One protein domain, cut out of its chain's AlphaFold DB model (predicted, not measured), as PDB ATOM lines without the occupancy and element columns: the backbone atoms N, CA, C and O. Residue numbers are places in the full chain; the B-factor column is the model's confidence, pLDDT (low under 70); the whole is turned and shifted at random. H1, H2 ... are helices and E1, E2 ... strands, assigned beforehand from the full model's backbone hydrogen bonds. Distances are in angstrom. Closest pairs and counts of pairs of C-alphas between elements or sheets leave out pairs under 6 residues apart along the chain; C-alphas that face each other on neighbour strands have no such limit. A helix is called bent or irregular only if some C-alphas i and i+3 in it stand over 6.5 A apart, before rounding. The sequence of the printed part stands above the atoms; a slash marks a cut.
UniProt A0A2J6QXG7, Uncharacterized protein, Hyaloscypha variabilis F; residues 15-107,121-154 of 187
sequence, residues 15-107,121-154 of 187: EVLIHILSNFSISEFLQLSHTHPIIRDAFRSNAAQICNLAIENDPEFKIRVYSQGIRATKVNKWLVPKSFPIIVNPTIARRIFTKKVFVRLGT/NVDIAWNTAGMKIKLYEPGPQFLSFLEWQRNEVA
ATOM      1  N   GLU A  15     -23.941  16.191  57.817       96.69
ATOM      2  CA  GLU A  15     -24.508  17.470  58.240       96.69
ATOM      3  C   GLU A  15     -23.489  18.604  58.092       96.69
ATOM      4  O   GLU A  15     -23.815  19.677  57.581       96.69
ATOM      5  N   VAL A  16     -22.237  18.347  58.483       96.56
ATOM      6  CA  VAL A  16     -21.132  19.303  58.338       96.56
ATOM      7  C   VAL A  16     -20.845  19.534  56.858       96.56
ATOM      8  O   VAL A  16     -20.703  20.681  56.436       96.56
ATOM      9  N   LEU A  17     -20.835  18.467  56.054       95.50
ATOM     10  CA  LEU A  17     -20.641  18.573  54.611       95.50
ATOM     11  C   LEU A  17     -21.763  19.385  53.947       95.50
ATOM     12  O   LEU A  17     -21.476  20.254  53.135       95.50
ATOM     13  N   ILE A  18     -23.026  19.172  54.325       96.25
ATOM     14  CA  ILE A  18     -24.166  19.958  53.828       96.25
ATOM     15  C   ILE A  18     -24.000  21.445  54.163       96.25
ATOM     16  O   ILE A  18     -24.210  22.291  53.291       96.25
ATOM     17  N   HIS A  19     -23.600  21.773  55.394       96.31
ATOM     18  CA  HIS A  19     -23.345  23.157  55.792       96.31
ATOM     19  C   HIS A  19     -22.202  23.777  54.986       96.31
ATOM     20  O   HIS A  19     -22.365  24.876  54.461       96.31
ATOM     21  N   ILE A  20     -21.083  23.070  54.823       95.12
ATOM     22  CA  ILE A  20     -19.958  23.518  53.994       95.12
ATOM     23  C   ILE A  20     -20.430  23.770  52.556       95.12
ATOM     24  O   ILE A  20     -20.248  24.870  52.043       95.12
ATOM     25  N   LEU A  21     -21.121  22.801  51.945       94.94
ATOM     26  CA  LEU A  21     -21.623  22.893  50.570       94.94
ATOM     27  C   LEU A  21     -22.630  24.032  50.370       94.94
ATOM     28  O   LEU A  21     -22.682  24.601  49.286       94.94
ATOM     29  N   SER A  22     -23.392  24.403  51.402       95.81
ATOM     30  CA  SER A  22     -24.345  25.519  51.327       95.81
ATOM     31  C   SER A  22     -23.697  26.906  51.233       95.81
ATOM     32  O   SER A  22     -24.398  27.872  50.953       95.81
ATOM     33  N   ASN A  23     -22.384  27.014  51.463       94.62
ATOM     34  CA  ASN A  23     -21.644  28.274  51.346       94.62
ATOM     35  C   ASN A  23     -20.994  28.475  49.968       94.62
ATOM     36  O   ASN A  23     -20.430  29.536  49.721       94.62
ATOM     37  N   PHE A  24     -21.051  27.476  49.085       91.75
ATOM     38  CA  PHE A  24     -20.520  27.597  47.730       91.75
ATOM     39  C   PHE A  24     -21.578  28.150  46.784       91.75
ATOM     40  O   PHE A  24     -22.762  27.821  46.884       91.75
ATOM     41  N   SER A  25     -21.124  28.935  45.816       89.12
ATOM     42  CA  SER A  25     -21.933  29.291  44.655       89.12
ATOM     43  C   SER A  25     -22.241  28.060  43.796       89.12
ATOM     44  O   SER A  25     -21.524  27.053  43.823       89.12
ATOM     45  N   ILE A  26     -23.286  28.137  42.969       86.19
ATOM     46  CA  ILE A  26     -23.624  27.040  42.049       86.19
ATOM     47  C   ILE A  26     -22.467  26.732  41.084       86.19
ATOM     48  O   ILE A  26     -22.251  25.567  40.742       86.19
ATOM     49  N   SER A  27     -21.701  27.737  40.649       84.75
ATOM     50  CA  SER A  27     -20.557  27.535  39.750       84.75
ATOM     51  C   SER A  27     -19.429  26.745  40.418       84.75
ATOM     52  O   SER A  27     -18.938  25.777  39.831       84.75
ATOM     53  N   GLU A  28     -19.056  27.099  41.649       89.88
ATOM     54  CA  GLU A  28     -18.064  26.361  42.442       89.88
ATOM     55  C   GLU A  28     -18.549  24.943  42.734       89.88
ATOM     56  O   GLU A  28     -17.803  23.974  42.575       89.88
ATOM     57  N   PHE A  29     -19.827  24.799  43.086       87.25
ATOM     58  CA  PHE A  29     -20.430  23.498  43.321       87.25
ATOM     59  C   PHE A  29     -20.320  22.586  42.089       87.25
ATOM     60  O   PHE A  29     -19.962  21.412  42.213       87.25
ATOM     61  N   LEU A  30     -20.585  23.111  40.889       84.44
ATOM     62  CA  LEU A  30     -20.477  22.331  39.655       84.44
ATOM     63  C   LEU A  30     -19.054  21.820  39.437       84.44
ATOM     64  O   LEU A  30     -18.876  20.643  39.122       84.44
ATOM     65  N   GLN A  31     -18.050  22.660  39.683       89.69
ATOM     66  CA  GLN A  31     -16.649  22.247  39.611       89.69
ATOM     67  C   GLN A  31     -16.339  21.141  40.631       89.69
ATOM     68  O   GLN A  31     -15.809  20.096  40.254       89.69
ATOM     69  N   LEU A  32     -16.748  21.319  41.891       90.00
ATOM     70  CA  LEU A  32     -16.533  20.343  42.965       90.00
ATOM     71  C   LEU A  32     -17.236  19.004  42.707       90.00
ATOM     72  O   LEU A  32     -16.690  17.939  42.992       90.00
ATOM     73  N   SER A  33     -18.439  19.037  42.137       88.38
ATOM     74  CA  SER A  33     -19.211  17.833  41.816       88.38
ATOM     75  C   SER A  33     -18.577  16.992  40.701       88.38
ATOM     76  O   SER A  33     -18.822  15.786  40.610       88.38
ATOM     77  N   HIS A  34     -17.754  17.612  39.850       88.44
ATOM     78  CA  HIS A  34     -17.018  16.919  38.797       88.44
ATOM     79  C   HIS A  34     -15.717  16.298  39.315       88.44
ATOM     80  O   HIS A  34     -15.286  15.278  38.780       88.44
ATOM     81  N   THR A  35     -15.106  16.882  40.348       90.38
ATOM     82  CA  THR A  35     -13.817  16.432  40.887       90.38
ATOM     83  C   THR A  35     -13.958  15.430  42.032       90.38
ATOM     84  O   THR A  35     -13.188  14.473  42.085       90.38
ATOM     85  N   HIS A  36     -14.952  15.587  42.914       92.62
ATOM     86  CA  HIS A  36     -15.110  14.756  44.113       92.62
ATOM     87  C   HIS A  36     -16.415  13.939  44.078       92.62
ATOM     88  O   HIS A  36     -17.499  14.484  44.317       92.62
ATOM     89  N   PRO A  37     -16.346  12.607  43.865       92.19
ATOM     90  CA  PRO A  37     -17.526  11.737  43.833       92.19
ATOM     91  C   PRO A  37     -18.380  11.816  45.104       92.19
ATOM     92  O   PRO A  37     -19.603  11.842  45.018       92.19
ATOM     93  N   ILE A  38     -17.742  11.934  46.272       92.12
ATOM     94  CA  ILE A  38     -18.433  12.026  47.567       92.12
ATOM     95  C   ILE A  38     -19.259  13.309  47.662       92.12
ATOM     96  O   ILE A  38     -20.408  13.262  48.098       92.12
ATOM     97  N   ILE A  39     -18.720  14.444  47.200       93.50
ATOM     98  CA  ILE A  39     -19.463  15.713  47.148       93.50
ATOM     99  C   ILE A  39     -20.667  15.576  46.217       93.50
ATOM    100  O   ILE A  39     -21.774  15.991  46.563       93.50
ATOM    101  N   ARG A  40     -20.468  14.965  45.046       93.62
ATOM    102  CA  ARG A  40     -21.543  14.727  44.078       93.62
ATOM    103  C   ARG A  40     -22.671  13.886  44.675       93.62
ATOM    104  O   ARG A  40     -23.838  14.235  44.506       93.62
ATOM    105  N   ASP A  41     -22.339  12.814  45.385       93.50
ATOM    106  CA  ASP A  41     -23.320  11.903  45.980       93.50
ATOM    107  C   ASP A  41     -24.034  12.536  47.186       93.50
ATOM    108  O   ASP A  41     -25.263  12.438  47.311       93.50
ATOM    109  N   ALA A  42     -23.289  13.266  48.022       93.69
ATOM    110  CA  ALA A  42     -23.832  14.055  49.122       93.69
ATOM    111  C   ALA A  42     -24.826  15.102  48.610       93.69
ATOM    112  O   ALA A  42     -25.937  15.207  49.134       93.69
ATOM    113  N   PHE A  43     -24.472  15.824  47.545       92.00
ATOM    114  CA  PHE A  43     -25.363  16.802  46.944       92.00
ATOM    115  C   PHE A  43     -26.588  16.149  46.322       92.00
ATOM    116  O   PHE A  43     -27.701  16.577  46.595       92.00
ATOM    117  N   ARG A  44     -26.427  15.079  45.539       92.12
ATOM    118  CA  ARG A  44     -27.560  14.387  44.909       92.12
ATOM    119  C   ARG A  44     -28.616  13.958  45.930       92.12
ATOM    120  O   ARG A  44     -29.809  14.067  45.656       92.12
ATOM    121  N   SER A  45     -28.170  13.514  47.100       95.19
ATOM    122  CA  SER A  45     -29.041  13.042  48.179       95.19
ATOM    123  C   SER A  45     -29.643  14.180  49.014       95.19
ATOM    124  O   SER A  45     -30.724  14.018  49.577       95.19
ATOM    125  N   ASN A  46     -28.978  15.342  49.071       96.19
ATOM    126  CA  ASN A  46     -29.321  16.449  49.975       96.19
ATOM    127  C   ASN A  46     -29.533  17.799  49.269       96.19
ATOM    128  O   ASN A  46     -29.557  18.836  49.930       96.19
ATOM    129  N   ALA A  47     -29.720  17.809  47.947       93.12
ATOM    130  CA  ALA A  47     -29.730  19.025  47.132       93.12
ATOM    131  C   ALA A  47     -30.728  20.067  47.652       93.12
ATOM    132  O   ALA A  47     -30.386  21.235  47.804       93.12
ATOM    133  N   ALA A  48     -31.935  19.628  48.019       94.38
ATOM    134  CA  ALA A  48     -32.959  20.510  48.569       94.38
ATOM    135  C   ALA A  48     -32.504  21.197  49.864       94.38
ATOM    136  O   ALA A  48     -32.716  22.391  50.043       94.38
ATOM    137  N   GLN A  49     -31.862  20.452  50.768       96.06
ATOM    138  CA  GLN A  49     -31.377  20.992  52.035       96.06
ATOM    139  C   GLN A  49     -30.214  21.958  51.812       96.06
ATOM    140  O   GLN A  49     -30.227  23.039  52.389       96.06
ATOM    141  N   ILE A  50     -29.262  21.602  50.945       95.25
ATOM    142  CA  ILE A  50     -28.111  22.448  50.603       95.25
ATOM    143  C   ILE A  50     -28.586  23.763  49.983       95.25
ATOM    144  O   ILE A  50     -28.207  24.830  50.456       95.25
ATOM    145  N   CYS A  51     -29.466  23.703  48.979       93.75
ATOM    146  CA  CYS A  51     -29.976  24.902  48.319       93.75
ATOM    147  C   CYS A  51     -30.815  25.770  49.261       93.75
ATOM    148  O   CYS A  51     -30.676  26.988  49.253       93.75
ATOM    149  N   ASN A  52     -31.671  25.167  50.090       94.69
ATOM    150  CA  ASN A  52     -32.445  25.936  51.062       94.69
ATOM    151  C   ASN A  52     -31.536  26.604  52.097       94.69
ATOM    152  O   ASN A  52     -31.755  27.766  52.412       94.69
ATOM    153  N   LEU A  53     -30.521  25.894  52.602       95.62
ATOM    154  CA  LEU A  53     -29.549  26.459  53.537       95.62
ATOM    155  C   LEU A  53     -28.759  27.599  52.898       95.62
ATOM    156  O   LEU A  53     -28.564  28.609  53.555       95.62
ATOM    157  N   ALA A  54     -28.370  27.485  51.626       94.25
ATOM    158  CA  ALA A  54     -27.700  28.570  50.911       94.25
ATOM    159  C   ALA A  54     -28.566  29.844  50.888       94.25
ATOM    160  O   ALA A  54     -28.089  30.933  51.193       94.25
ATOM    161  N   ILE A  55     -29.870  29.702  50.624       91.62
ATOM    162  CA  ILE A  55     -30.831  30.820  50.657       91.62
ATOM    163  C   ILE A  55     -31.033  31.359  52.081       91.62
ATOM    164  O   ILE A  55     -31.183  32.564  52.275       91.62
ATOM    165  N   GLU A  56     -31.101  30.478  53.078       91.94
ATOM    166  CA  GLU A  56     -31.361  30.844  54.475       91.94
ATOM    167  C   GLU A  56     -30.138  31.498  55.156       91.94
ATOM    168  O   GLU A  56     -30.328  32.362  56.022       91.94
ATOM    169  N   ASN A  57     -28.919  31.109  54.764       92.88
ATOM    170  CA  ASN A  57     -27.651  31.595  55.314       92.88
ATOM    171  C   ASN A  57     -27.172  32.893  54.656       92.88
ATOM    172  O   ASN A  57     -26.549  33.709  55.335       92.88
ATOM    173  N   ASP A  58     -27.465  33.109  53.371       91.56
ATOM    174  CA  ASP A  58     -27.119  34.354  52.686       91.56
ATOM    175  C   ASP A  58     -28.096  35.474  53.118       91.56
ATOM    176  O   ASP A  58     -29.300  35.398  52.843       91.56
ATOM    177  N   PRO A  59     -27.622  36.526  53.815       90.56
ATOM    178  CA  PRO A  59     -28.489  37.588  54.312       90.56
ATOM    179  C   PRO A  59     -29.136  38.395  53.182       90.56
ATOM    180  O   PRO A  59     -30.265  38.855  53.349       90.56
ATOM    181  N   GLU A  60     -28.481  38.546  52.029       87.12
ATOM    182  CA  GLU A  60     -29.057  39.246  50.881       87.12
ATOM    183  C   GLU A  60     -30.197  38.437  50.275       87.12
ATOM    184  O   GLU A  60     -31.276  38.980  50.015       87.12
ATOM    185  N   PHE A  61     -29.999  37.128  50.100       86.38
ATOM    186  CA  PHE A  61     -31.061  36.235  49.635       86.38
ATOM    187  C   PHE A  61     -32.212  36.208  50.625       86.38
ATOM    188  O   PHE A  61     -33.367  36.358  50.228       86.38
ATOM    189  N   LYS A  62     -31.915  36.114  51.920       83.56
ATOM    190  CA  LYS A  62     -32.915  36.154  52.984       83.56
ATOM    191  C   LYS A  62     -33.729  37.449  52.943       83.56
ATOM    192  O   LYS A  62     -34.955  37.395  52.983       83.56
ATOM    193  N   ILE A  63     -33.093  38.612  52.803       84.38
ATOM    194  CA  ILE A  63     -33.798  39.897  52.683       84.38
ATOM    195  C   ILE A  63     -34.663  39.928  51.416       84.38
ATOM    196  O   ILE A  63     -35.817  40.351  51.467       84.38
ATOM    197  N   ARG A  64     -34.161  39.450  50.276       76.44
ATOM    198  CA  ARG A  64     -34.943  39.404  49.028       76.44
ATOM    199  C   ARG A  64     -36.146  38.469  49.140       76.44
ATOM    200  O   ARG A  64     -37.256  38.841  48.770       76.44
ATOM    201  N   VAL A  65     -35.956  37.282  49.709       77.75
ATOM    202  CA  VAL A  65     -37.029  36.302  49.890       77.75
ATOM    203  C   VAL A  65     -38.060  36.813  50.899       77.75
ATOM    204  O   VAL A  65     -39.242  36.921  50.583       77.75
ATOM    205  N   TYR A  66     -37.634  37.187  52.104       76.06
ATOM    206  CA  TYR A  66     -38.557  37.466  53.206       76.06
ATOM    207  C   TYR A  66     -39.003  38.932  53.297       76.06
ATOM    208  O   TYR A  66     -40.148  39.181  53.673       76.06
ATOM    209  N   SER A  67     -38.158  39.898  52.927       68.38
ATOM    210  CA  SER A  67     -38.452  41.334  53.078       68.38
ATOM    211  C   SER A  67     -39.005  41.984  51.808       68.38
ATOM    212  O   SER A  67     -39.823  42.893  51.910       68.38
ATOM    213  N   GLN A  68     -38.627  41.522  50.608       65.62
ATOM    214  CA  GLN A  68     -39.153  42.068  49.337       65.62
ATOM    215  C   GLN A  68     -40.465  41.404  48.879       65.62
ATOM    216  O   GLN A  68     -40.947  41.652  47.774       65.62
ATOM    217  N   GLY A  69     -41.074  40.571  49.729       64.69
ATOM    218  CA  GLY A  69     -42.401  40.003  49.489       64.69
ATOM    219  C   GLY A  69     -42.436  38.773  48.576       64.69
ATOM    220  O   GLY A  69     -43.530  38.358  48.180       64.69
ATOM    221  N   ILE A  70     -41.290  38.150  48.265       74.56
ATOM    222  CA  ILE A  70     -41.254  36.846  47.586       74.56
ATOM    223  C   ILE A  70     -41.698  35.773  48.587       74.56
ATOM    224  O   ILE A  70     -40.904  35.119  49.257       74.56
ATOM    225  N   ARG A  71     -43.010  35.565  48.705       79.88
ATOM    226  CA  ARG A  71     -43.541  34.501  49.566       79.88
ATOM    227  C   ARG A  71     -43.059  33.158  49.034       79.88
ATOM    228  O   ARG A  71     -43.537  32.723  47.994       79.88
ATOM    229  N   ALA A  72     -42.158  32.493  49.746       86.44
ATOM    230  CA  ALA A  72     -41.706  31.147  49.419       86.44
ATOM    231  C   ALA A  72     -42.359  30.095  50.330       86.44
ATOM    232  O   ALA A  72     -42.830  30.387  51.429       86.44
ATOM    233  N   THR A  73     -42.439  28.854  49.862       90.50
ATOM    234  CA  THR A  73     -43.008  27.724  50.596       90.50
ATOM    235  C   THR A  73     -42.207  26.463  50.324       90.50
ATOM    236  O   THR A  73     -41.617  26.330  49.257       90.50
ATOM    237  N   LYS A  74     -42.183  25.526  51.275       93.12
ATOM    238  CA  LYS A  74     -41.487  24.253  51.082       93.12
ATOM    239  C   LYS A  74     -42.409  23.269  50.347       93.12
ATOM    240  O   LYS A  74     -43.427  22.861  50.898       93.12
ATOM    241  N   VAL A  75     -42.051  22.886  49.120       92.12
ATOM    242  CA  VAL A  75     -42.718  21.853  48.304       92.12
ATOM    243  C   VAL A  75     -41.726  20.723  48.067       92.12
ATOM    244  O   VAL A  75     -40.649  20.955  47.530       92.12
ATOM    245  N   ASN A  76     -42.049  19.493  48.475       92.31
ATOM    246  CA  ASN A  76     -41.138  18.342  48.351       92.31
ATOM    247  C   ASN A  76     -39.728  18.619  48.912       92.31
ATOM    248  O   ASN A  76     -38.730  18.261  48.298       92.31
ATOM    249  N   LYS A  77     -39.658  19.277  50.078       94.00
ATOM    250  CA  LYS A  77     -38.425  19.758  50.736       94.00
ATOM    251  C   LYS A  77     -37.699  20.912  50.029       94.00
ATOM    252  O   LYS A  77     -36.759  21.432  50.612       94.00
ATOM    253  N   TRP A  78     -38.129  21.360  48.853       93.75
ATOM    254  CA  TRP A  78     -37.543  22.502  48.144       93.75
ATOM    255  C   TRP A  78     -38.236  23.804  48.508       93.75
ATOM    256  O   TRP A  78     -39.463  23.843  48.580       93.75
ATOM    257  N   LEU A  79     -37.473  24.873  48.704       91.06
ATOM    258  CA  LEU A  79     -38.028  26.211  48.820       91.06
ATOM    259  C   LEU A  79     -38.442  26.704  47.428       91.06
ATOM    260  O   LEU A  79     -37.616  26.826  46.529       91.06
ATOM    261  N   VAL A  80     -39.736  26.961  47.258       89.69
ATOM    262  CA  VAL A  80     -40.341  27.378  45.992       89.69
ATOM    263  C   VAL A  80     -41.076  28.704  46.193       89.69
ATOM    264  O   VAL A  80     -41.852  28.830  47.145       89.69
ATOM    265  N   PRO A  81     -40.891  29.697  45.317       85.94
ATOM    266  CA  PRO A  81     -41.657  30.939  45.353       85.94
ATOM    267  C   PRO A  81     -43.141  30.668  45.035       85.94
ATOM    268  O   PRO A  81     -43.474  30.143  43.980       85.94
ATOM    269  N   LYS A  82     -44.059  31.037  45.938       82.50
ATOM    270  CA  LYS A  82     -45.522  31.009  45.723       82.50
ATOM    271  C   LYS A  82     -45.993  32.162  44.847       82.50
ATOM    272  O   LYS A  82     -46.932  32.019  44.073       82.50
ATOM    273  N   SER A  83     -45.377  33.322  45.018       71.50
ATOM    274  CA  SER A  83     -45.703  34.528  44.274       71.50
ATOM    275  C   SER A  83     -44.415  35.273  43.994       71.50
ATOM    276  O   SER A  83     -43.696  35.623  44.930       71.50
ATOM    277  N   PHE A  84     -44.149  35.548  42.723       63.62
ATOM    278  CA  PHE A  84     -43.217  36.601  42.376       63.62
ATOM    279  C   PHE A  84     -43.998  37.908  42.461       63.62
ATOM    280  O   PHE A  84     -44.914  38.097  41.654       63.62
ATOM    281  N   PRO A  85     -43.687  38.826  43.395       51.00
ATOM    282  CA  PRO A  85     -43.891  40.218  43.059       51.00
ATOM    283  C   PRO A  85     -43.066  40.404  41.794       51.00
ATOM    284  O   PRO A  85     -41.844  40.247  41.807       51.00
ATOM    285  N   ILE A  86     -43.740  40.595  40.667       49.00
ATOM    286  CA  ILE A  86     -43.055  40.918  39.434       49.00
ATOM    287  C   ILE A  86     -42.502  42.328  39.656       49.00
ATOM    288  O   ILE A  86     -43.116  43.317  39.269       49.00
ATOM    289  N   ILE A  87     -41.356  42.441  40.328       46.53
ATOM    290  CA  ILE A  87     -40.563  43.661  40.333       46.53
ATOM    291  C   ILE A  87     -39.870  43.659  38.977       46.53
ATOM    292  O   ILE A  87     -38.661  43.474  38.861       46.53
ATOM    293  N   VAL A  88     -40.660  43.812  37.909       45.03
ATOM    294  CA  VAL A  88     -40.076  44.348  36.698       45.03
ATOM    295  C   VAL A  88     -39.761  45.779  37.061       45.03
ATOM    296  O   VAL A  88     -40.657  46.614  37.171       45.03
ATOM    297  N   ASN A  89     -38.480  46.067  37.271       43.06
ATOM    298  CA  ASN A  89     -38.014  47.422  37.065       43.06
ATOM    299  C   ASN A  89     -38.574  47.829  35.688       43.06
ATOM    300  O   ASN A  89     -38.277  47.139  34.705       43.06
ATOM    301  N   PRO A  90     -39.446  48.848  35.592       46.66
ATOM    302  CA  PRO A  90     -40.141  49.161  34.349       46.66
ATOM    303  C   PRO A  90     -39.152  49.408  33.207       46.66
ATOM    304  O   PRO A  90     -39.472  49.123  32.060       46.66
ATOM    305  N   THR A  91     -37.924  49.828  33.510       47.84
ATOM    306  CA  THR A  91     -36.821  49.987  32.555       47.84
ATOM    307  C   THR A  91     -36.317  48.643  32.004       47.84
ATOM    308  O   THR A  91     -36.109  48.517  30.797       47.84
ATOM    309  N   ILE A  92     -36.200  47.614  32.852       45.84
ATOM    310  CA  ILE A  92     -35.847  46.237  32.458       45.84
ATOM    311  C   ILE A  92     -37.012  45.589  31.700       45.84
ATOM    312  O   ILE A  92     -36.795  44.991  30.649       45.84
ATOM    313  N   ALA A  93     -38.254  45.796  32.157       43.34
ATOM    314  CA  ALA A  93     -39.463  45.363  31.450       43.34
ATOM    315  C   ALA A  93     -39.450  45.907  30.028       43.34
ATOM    316  O   ALA A  93     -39.498  45.167  29.050       43.34
ATOM    317  N   ARG A  94     -39.307  47.230  29.914       42.38
ATOM    318  CA  ARG A  94     -39.341  47.926  28.638       42.38
ATOM    319  C   ARG A  94     -38.233  47.424  27.731       42.38
ATOM    320  O   ARG A  94     -38.525  47.234  26.565       42.38
ATOM    321  N   ARG A  95     -37.022  47.130  28.222       42.72
ATOM    322  CA  ARG A  95     -35.916  46.577  27.411       42.72
ATOM    323  C   ARG A  95     -36.135  45.123  26.972       42.72
ATOM    324  O   ARG A  95     -35.906  44.831  25.801       42.72
ATOM    325  N   ILE A  96     -36.646  44.250  27.844       46.47
ATOM    326  CA  ILE A  96     -37.004  42.862  27.488       46.47
ATOM    327  C   ILE A  96     -38.145  42.840  26.453       46.47
ATOM    328  O   ILE A  96     -38.125  42.025  25.538       46.47
ATOM    329  N   PHE A  97     -39.108  43.764  26.551       41.91
ATOM    330  CA  PHE A  97     -40.254  43.856  25.636       41.91
ATOM    331  C   PHE A  97     -39.988  44.677  24.354       41.91
ATOM    332  O   PHE A  97     -40.621  44.420  23.331       41.91
ATOM    333  N   THR A  98     -39.077  45.662  24.367       43.25
ATOM    334  CA  THR A  98     -38.731  46.477  23.174       43.25
ATOM    335  C   THR A  98     -37.674  45.834  22.297       43.25
ATOM    336  O   THR A  98     -37.733  46.010  21.078       43.25
ATOM    337  N   LYS A  99     -36.785  45.001  22.856       41.31
ATOM    338  CA  LYS A  99     -36.152  43.957  22.055       41.31
ATOM    339  C   LYS A  99     -37.251  42.965  21.690       41.31
ATOM    340  O   LYS A  99     -37.446  41.957  22.357       41.31
ATOM    341  N   LYS A 100     -37.963  43.251  20.593       37.97
ATOM    342  CA  LYS A 100     -38.547  42.220  19.738       37.97
ATOM    343  C   LYS A 100     -37.405  41.266  19.414       37.97
ATOM    344  O   LYS A 100     -36.721  41.409  18.405       37.97
ATOM    345  N   VAL A 101     -37.203  40.285  20.284       35.56
ATOM    346  CA  VAL A 101     -36.683  38.996  19.891       35.56
ATOM    347  C   VAL A 101     -37.722  38.517  18.891       35.56
ATOM    348  O   VAL A 101     -38.731  37.906  19.236       35.56
ATOM    349  N   PHE A 102     -37.516  38.893  17.629       33.78
ATOM    350  CA  PHE A 102     -37.954  38.092  16.513       33.78
ATOM    351  C   PHE A 102     -37.262  36.758  16.732       33.78
ATOM    352  O   PHE A 102     -36.171  36.500  16.231       33.78
ATOM    353  N   VAL A 103     -37.888  35.913  17.548       32.56
ATOM    354  CA  VAL A 103     -37.675  34.492  17.448       32.56
ATOM    355  C   VAL A 103     -38.087  34.218  16.010       32.56
ATOM    356  O   VAL A 103     -39.272  34.252  15.683       32.56
ATOM    357  N   ARG A 104     -37.110  34.045  15.115       32.06
ATOM    358  CA  ARG A 104     -37.332  33.391  13.828       32.06
ATOM    359  C   ARG A 104     -37.720  31.944  14.144       32.06
ATOM    360  O   ARG A 104     -36.943  31.021  13.952       32.06
ATOM    361  N   LEU A 105     -38.918  31.751  14.683       31.20
ATOM    362  CA  LEU A 105     -39.666  30.532  14.473       31.20
ATOM    363  C   LEU A 105     -40.099  30.623  13.018       31.20
ATOM    364  O   LEU A 105     -40.768  31.574  12.620       31.20
ATOM    365  N   GLY A 106     -39.637  29.678  12.207       32.88
ATOM    366  CA  GLY A 106     -39.916  29.599  10.777       32.88
ATOM    367  C   GLY A 106     -41.377  29.305  10.432       32.88
ATOM    368  O   GLY A 106     -41.612  28.531   9.519       32.88
ATOM    369  N   THR A 107     -42.353  29.889  11.128       34.34
ATOM    370  CA  THR A 107     -43.745  30.002  10.675       34.34
ATOM    371  C   THR A 107     -44.393  31.270  11.259       34.34
ATOM    372  O   THR A 107     -44.231  31.555  12.447       34.34
ATOM    373  N   ASN A 121     -50.661  32.730  38.145       38.22
ATOM    374  CA  ASN A 121     -49.649  31.885  37.497       38.22
ATOM    375  C   ASN A 121     -49.094  32.435  36.177       38.22
ATOM    376  O   ASN A 121     -49.396  31.956  35.087       38.22
ATOM    377  N   VAL A 122     -48.206  33.422  36.290       41.84
ATOM    378  CA  VAL A 122     -47.315  33.775  35.184       41.84
ATOM    379  C   VAL A 122     -46.245  32.693  35.090       41.84
ATOM    380  O   VAL A 122     -45.394  32.597  35.971       41.84
ATOM    381  N   ASP A 123     -46.257  31.899  34.021       42.94
ATOM    382  CA  ASP A 123     -45.116  31.061  33.653       42.94
ATOM    383  C   ASP A 123     -43.958  31.976  33.222       42.94
ATOM    384  O   ASP A 123     -43.802  32.322  32.050       42.94
ATOM    385  N   ILE A 124     -43.147  32.412  34.191       46.81
ATOM    386  CA  ILE A 124     -41.900  33.136  33.926       46.81
ATOM    387  C   ILE A 124     -40.887  32.112  33.414       46.81
ATOM    388  O   ILE A 124     -40.093  31.555  34.169       46.81
ATOM    389  N   ALA A 125     -40.952  31.831  32.117       44.62
ATOM    390  CA  ALA A 125     -39.952  31.049  31.419       44.62
ATOM    391  C   ALA A 125     -38.770  31.955  31.054       44.62
ATOM    392  O   ALA A 125     -38.837  32.718  30.088       44.62
ATOM    393  N   TRP A 126     -37.682  31.862  31.814       46.88
ATOM    394  CA  TRP A 126     -36.393  32.432  31.413       46.88
ATOM    395  C   TRP A 126     -35.928  31.693  30.173       46.88
ATOM    396  O   TRP A 126     -35.809  30.477  30.246       46.88
ATOM    397  N   ASN A 127     -35.746  32.397  29.053       40.88
ATOM    398  CA  ASN A 127     -35.353  31.803  27.779       40.88
ATOM    399  C   ASN A 127     -33.863  32.038  27.533       40.88
ATOM    400  O   ASN A 127     -33.488  32.948  26.794       40.88
ATOM    401  N   THR A 128     -33.019  31.220  28.153       42.44
ATOM    402  CA  THR A 128     -31.609  31.161  27.773       42.44
ATOM    403  C   THR A 128     -31.433  30.019  26.782       42.44
ATOM    404  O   THR A 128     -31.705  28.867  27.111       42.44
ATOM    405  N   ALA A 129     -31.025  30.323  25.547       44.34
ATOM    406  CA  ALA A 129     -30.767  29.327  24.498       44.34
ATOM    407  C   ALA A 129     -31.913  28.307  24.257       44.34
ATOM    408  O   ALA A 129     -31.661  27.145  23.941       44.34
ATOM    409  N   GLY A 130     -33.179  28.711  24.418       47.69
ATOM    410  CA  GLY A 130     -34.340  27.833  24.228       47.69
ATOM    411  C   GLY A 130     -34.733  26.999  25.454       47.69
ATOM    412  O   GLY A 130     -35.773  26.339  25.421       47.69
ATOM    413  N   MET A 131     -33.962  27.028  26.548       41.16
ATOM    414  CA  MET A 131     -34.376  26.408  27.809       41.16
ATOM    415  C   MET A 131     -35.389  27.310  28.500       41.16
ATOM    416  O   MET A 131     -35.133  28.495  28.636       41.16
ATOM    417  N   LYS A 132     -36.524  26.752  28.932       57.38
ATOM    418  CA  LYS A 132     -37.519  27.436  29.767       57.38
ATOM    419  C   LYS A 132     -37.358  26.954  31.204       57.38
ATOM    420  O   LYS A 132     -37.723  25.818  31.502       57.38
ATOM    421  N   ILE A 133     -36.823  27.790  32.090       62.31
ATOM    422  CA  ILE A 133     -36.709  27.445  33.515       62.31
ATOM    423  C   ILE A 133     -38.001  27.846  34.226       62.31
ATOM    424  O   ILE A 133     -38.366  29.019  34.222       62.31
ATOM    425  N   LYS A 134     -38.685  26.883  34.848       74.19
ATOM    426  CA  LYS A 134     -39.887  27.127  35.651       74.19
ATOM    427  C   LYS A 134     -39.511  27.295  37.118       74.19
ATOM    428  O   LYS A 134     -39.245  26.323  37.817       74.19
ATOM    429  N   LEU A 135     -39.531  28.531  37.609       78.25
ATOM    430  CA  LEU A 135     -39.145  28.829  38.994       78.25
ATOM    431  C   LEU A 135     -40.114  28.274  40.053       78.25
ATOM    432  O   LEU A 135     -39.735  28.138  41.211       78.25
ATOM    433  N   TYR A 136     -41.346  27.949  39.661       79.38
ATOM    434  CA  TYR A 136     -42.369  27.371  40.541       79.38
ATOM    435  C   TYR A 136     -42.269  25.851  40.681       79.38
ATOM    436  O   TYR A 136     -42.973  25.256  41.497       79.38
ATOM    437  N   GLU A 137     -41.436  25.198  39.873       81.19
ATOM    438  CA  GLU A 137     -41.159  23.783  40.075       81.19
ATOM    439  C   GLU A 137     -40.173  23.630  41.248       81.19
ATOM    440  O   GLU A 137     -39.354  24.521  41.485       81.19
ATOM    441  N   PRO A 138     -40.245  22.541  42.028       83.94
ATOM    442  CA  PRO A 138     -39.266  22.264  43.072       83.94
ATOM    443  C   PRO A 138     -37.900  21.945  42.453       83.94
ATOM    444  O   PRO A 138     -37.809  21.111  41.553       83.94
ATOM    445  N   GLY A 139     -36.840  22.599  42.930       88.62
ATOM    446  CA  GLY A 139     -35.486  22.348  42.446       88.62
ATOM    447  C   GLY A 139     -34.499  23.503  42.671       88.62
ATOM    448  O   GLY A 139     -34.841  24.508  43.298       88.62
ATOM    449  N   PRO A 140     -33.265  23.363  42.156       87.06
ATOM    450  CA  PRO A 140     -32.157  24.313  42.336       87.06
ATOM    451  C   PRO A 140     -32.372  25.651  41.616       87.06
ATOM    452  O   PRO A 140     -31.705  26.633  41.930       87.06
ATOM    453  N   GLN A 141     -33.309  25.707  40.668       85.50
ATOM    454  CA  GLN A 141     -33.584  26.875  39.834       85.50
ATOM    455  C   GLN A 141     -33.856  28.148  40.634       85.50
ATOM    456  O   GLN A 141     -33.525  29.239  40.174       85.50
ATOM    457  N   PHE A 142     -34.444  28.029  41.829       84.69
ATOM    458  CA  PHE A 142     -34.720  29.195  42.656       84.69
ATOM    459  C   PHE A 142     -33.434  29.817  43.214       84.69
ATOM    460  O   PHE A 142     -33.292  31.036  43.182       84.69
ATOM    461  N   LEU A 143     -32.465  28.994  43.634       86.50
ATOM    462  CA  LEU A 143     -31.145  29.474  44.048       86.50
ATOM    463  C   LEU A 143     -30.396  30.104  42.865       86.50
ATOM    464  O   LEU A 143     -29.876  31.207  43.000       86.50
ATOM    465  N   SER A 144     -30.416  29.463  41.689       85.06
ATOM    466  CA  SER A 144     -29.779  30.009  40.475       85.06
ATOM    467  C   SER A 144     -30.327  31.383  40.098       85.06
ATOM    468  O   SER A 144     -29.580  32.273  39.701       85.06
ATOM    469  N   PHE A 145     -31.640  31.568  40.239       83.50
ATOM    470  CA  PHE A 145     -32.287  32.850  40.003       83.50
ATOM    471  C   PHE A 145     -31.809  33.931  40.984       83.50
ATOM    472  O   PHE A 145     -31.517  35.048  40.561       83.50
ATOM    473  N   LEU A 146     -31.702  33.605  42.275       83.19
ATOM    474  CA  LEU A 146     -31.233  34.546  43.295       83.19
ATOM    475  C   LEU A 146     -29.762  34.935  43.087       83.19
ATOM    476  O   LEU A 146     -29.429  36.115  43.185       83.19
ATOM    477  N   GLU A 147     -28.902  33.979  42.729       85.44
ATOM    478  CA  GLU A 147     -27.501  34.250  42.381       85.44
ATOM    479  C   GLU A 147     -27.376  35.165  41.161       85.44
ATOM    480  O   GLU A 147     -26.607  36.127  41.191       85.44
ATOM    481  N   TRP A 148     -28.161  34.913  40.108       82.69
ATOM    482  CA  TRP A 148     -28.187  35.780  38.930       82.69
ATOM    483  C   TRP A 148     -28.595  37.211  39.302       82.69
ATOM    484  O   TRP A 148     -27.903  38.161  38.943       82.69
ATOM    485  N   GLN A 149     -29.661  37.375  40.094       76.81
ATOM    486  CA  GLN A 149     -30.094  38.698  40.549       76.81
ATOM    487  C   GLN A 149     -29.028  39.431  41.366       76.81
ATOM    488  O   GLN A 149     -28.950  40.655  41.289       76.81
ATOM    489  N   ARG A 150     -28.240  38.717  42.178       81.88
ATOM    490  CA  ARG A 150     -27.145  39.311  42.955       81.88
ATOM    491  C   ARG A 150     -26.051  39.854  42.039       81.88
ATOM    492  O   ARG A 150     -25.642  40.997  42.213       81.88
ATOM    493  N   ASN A 151     -25.643  39.073  41.040       78.25
ATOM    494  CA  ASN A 151     -24.575  39.459  40.116       78.25
ATOM    495  C   ASN A 151     -24.960  40.667  39.242       78.25
ATOM    496  O   ASN A 151     -24.121  41.521  38.999       78.25
ATOM    497  N   GLU A 152     -26.227  40.788  38.835       70.00
ATOM    498  CA  GLU A 152     -26.718  41.937  38.050       70.00
ATOM    499  C   GLU A 152     -26.744  43.257  38.841       70.00
ATOM    500  O   GLU A 152     -26.640  44.330  38.260       70.00
ATOM    501  N   VAL A 153     -26.914  43.209  40.168       67.00
ATOM    502  CA  VAL A 153     -26.918  44.427  41.005       67.00
ATOM    503  C   VAL A 153     -25.496  44.904  41.328       67.00
ATOM    504  O   VAL A 153     -25.310  46.070  41.665       67.00
ATOM    505  N   ALA A 154     -24.501  44.020  41.232       61.88
ATOM    506  CA  ALA A 154     -23.127  44.299  41.638       61.88
ATOM    507  C   ALA A 154     -22.308  45.105  40.612       61.88
ATOM    508  O   ALA A 154     -21.220  45.558  40.960       61.88
TER     509      ALA A 154
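Overview. This is residues 15 to 107 and 121 to 154 of the 187 residues of an uncharacterized protein of Hyaloscypha variabilis F (UniProt A0A2J6QXG7). A helical body is built round a helix, H3, bent through a right angle; H1 and strand E2 of the small hairpin E1 E2 pack on its second arm, H3b, as does Leu 143 of H6, while H2 and H4 lie at H3's two ends. A second small hairpin, E3 E4, is apart from the first, and residues 89 to 95 and 97 to 107, which include most of H5, stick out from the body as a loose arm. The printed part has 127 residues, mostly helix in its named elements, in the order H1 H2 H3 H4 E1 E2 H5 E3 E4 H6; each sheet has two antiparallel strands. The whole is only just compact, close to loose, with a radius of gyration of the C-alphas of 16.4 A and spans of 49 by 37 by 30 A.

Arrangement. H3, residues 37 to 57, was assigned as one helix by its hydrogen bonds but is bent, with C-alphas 45 and 48 8.4 A apart; its arms H3a, residues 37 to 45, and H3b, residues 48 to 57, are about perpendicular at 90 degrees. H1, residues 15 to 21, touches H3b, closest at the C-alphas of Ile 18 and Ile 50, 5.7 A. H2, residues 26 to 35, and H3a touch only at the corner, closest at the C-alphas of Ser 33 and Arg 40, 4.5 A. H3b and H4, residues 59 to 67, only just touch, with 3 pairs of C-alphas within 8 A, and only at the corner; the closest C-alphas are those of Ile 55 and Phe 61, 5.5 A. E1, residues 72 to 75, and E2, residues 78 to 81, form an antiparallel hairpin, with N 73 and O 80 2.8 A apart. The closest C-alphas of H3b and E2 are those of Ala 48 and Trp 78, 5.0 A. H5, residues 90 to 98, touches no helix. E3, residues 125 to 128, and E4, residues 131 to 134, form an antiparallel hairpin, with N 131 and O 128 3.0 A apart. H6, residues 141 to 153, touches H3b with residue 143 alone, at a shallow tilt of 31 degrees, the same way; the C-alphas of Cys 51 and Leu 143 are closest, at 6.4 A. In H1, H2, H3a, H3b, H4, H5 and H6 every O i to N i+4 pair is within hydrogen-bond range.

Along the chain. H1 begins at C-alpha 15, (-24.508, 17.470, 58.240). From first to last C-alpha H2 is 14.5 A long, H3a 12.4 A, H3b 14.0 A and H6 18.8 A. H6 ends at C-alpha 153, (-26.918, 44.427, 41.005).

Size, cuts and confidence. The C-alphas farthest apart are those of Val 16 and Thr 107, 53.8 A. Residues 108 to 120 are not printed, and C-alphas 107 and 121 are 27.5 A apart across the cut. Of the links printed whole, none is long. The model's pLDDT is under 70 at residues 67 to 69, 84 to 107, 121 to 133 and 153 to 154.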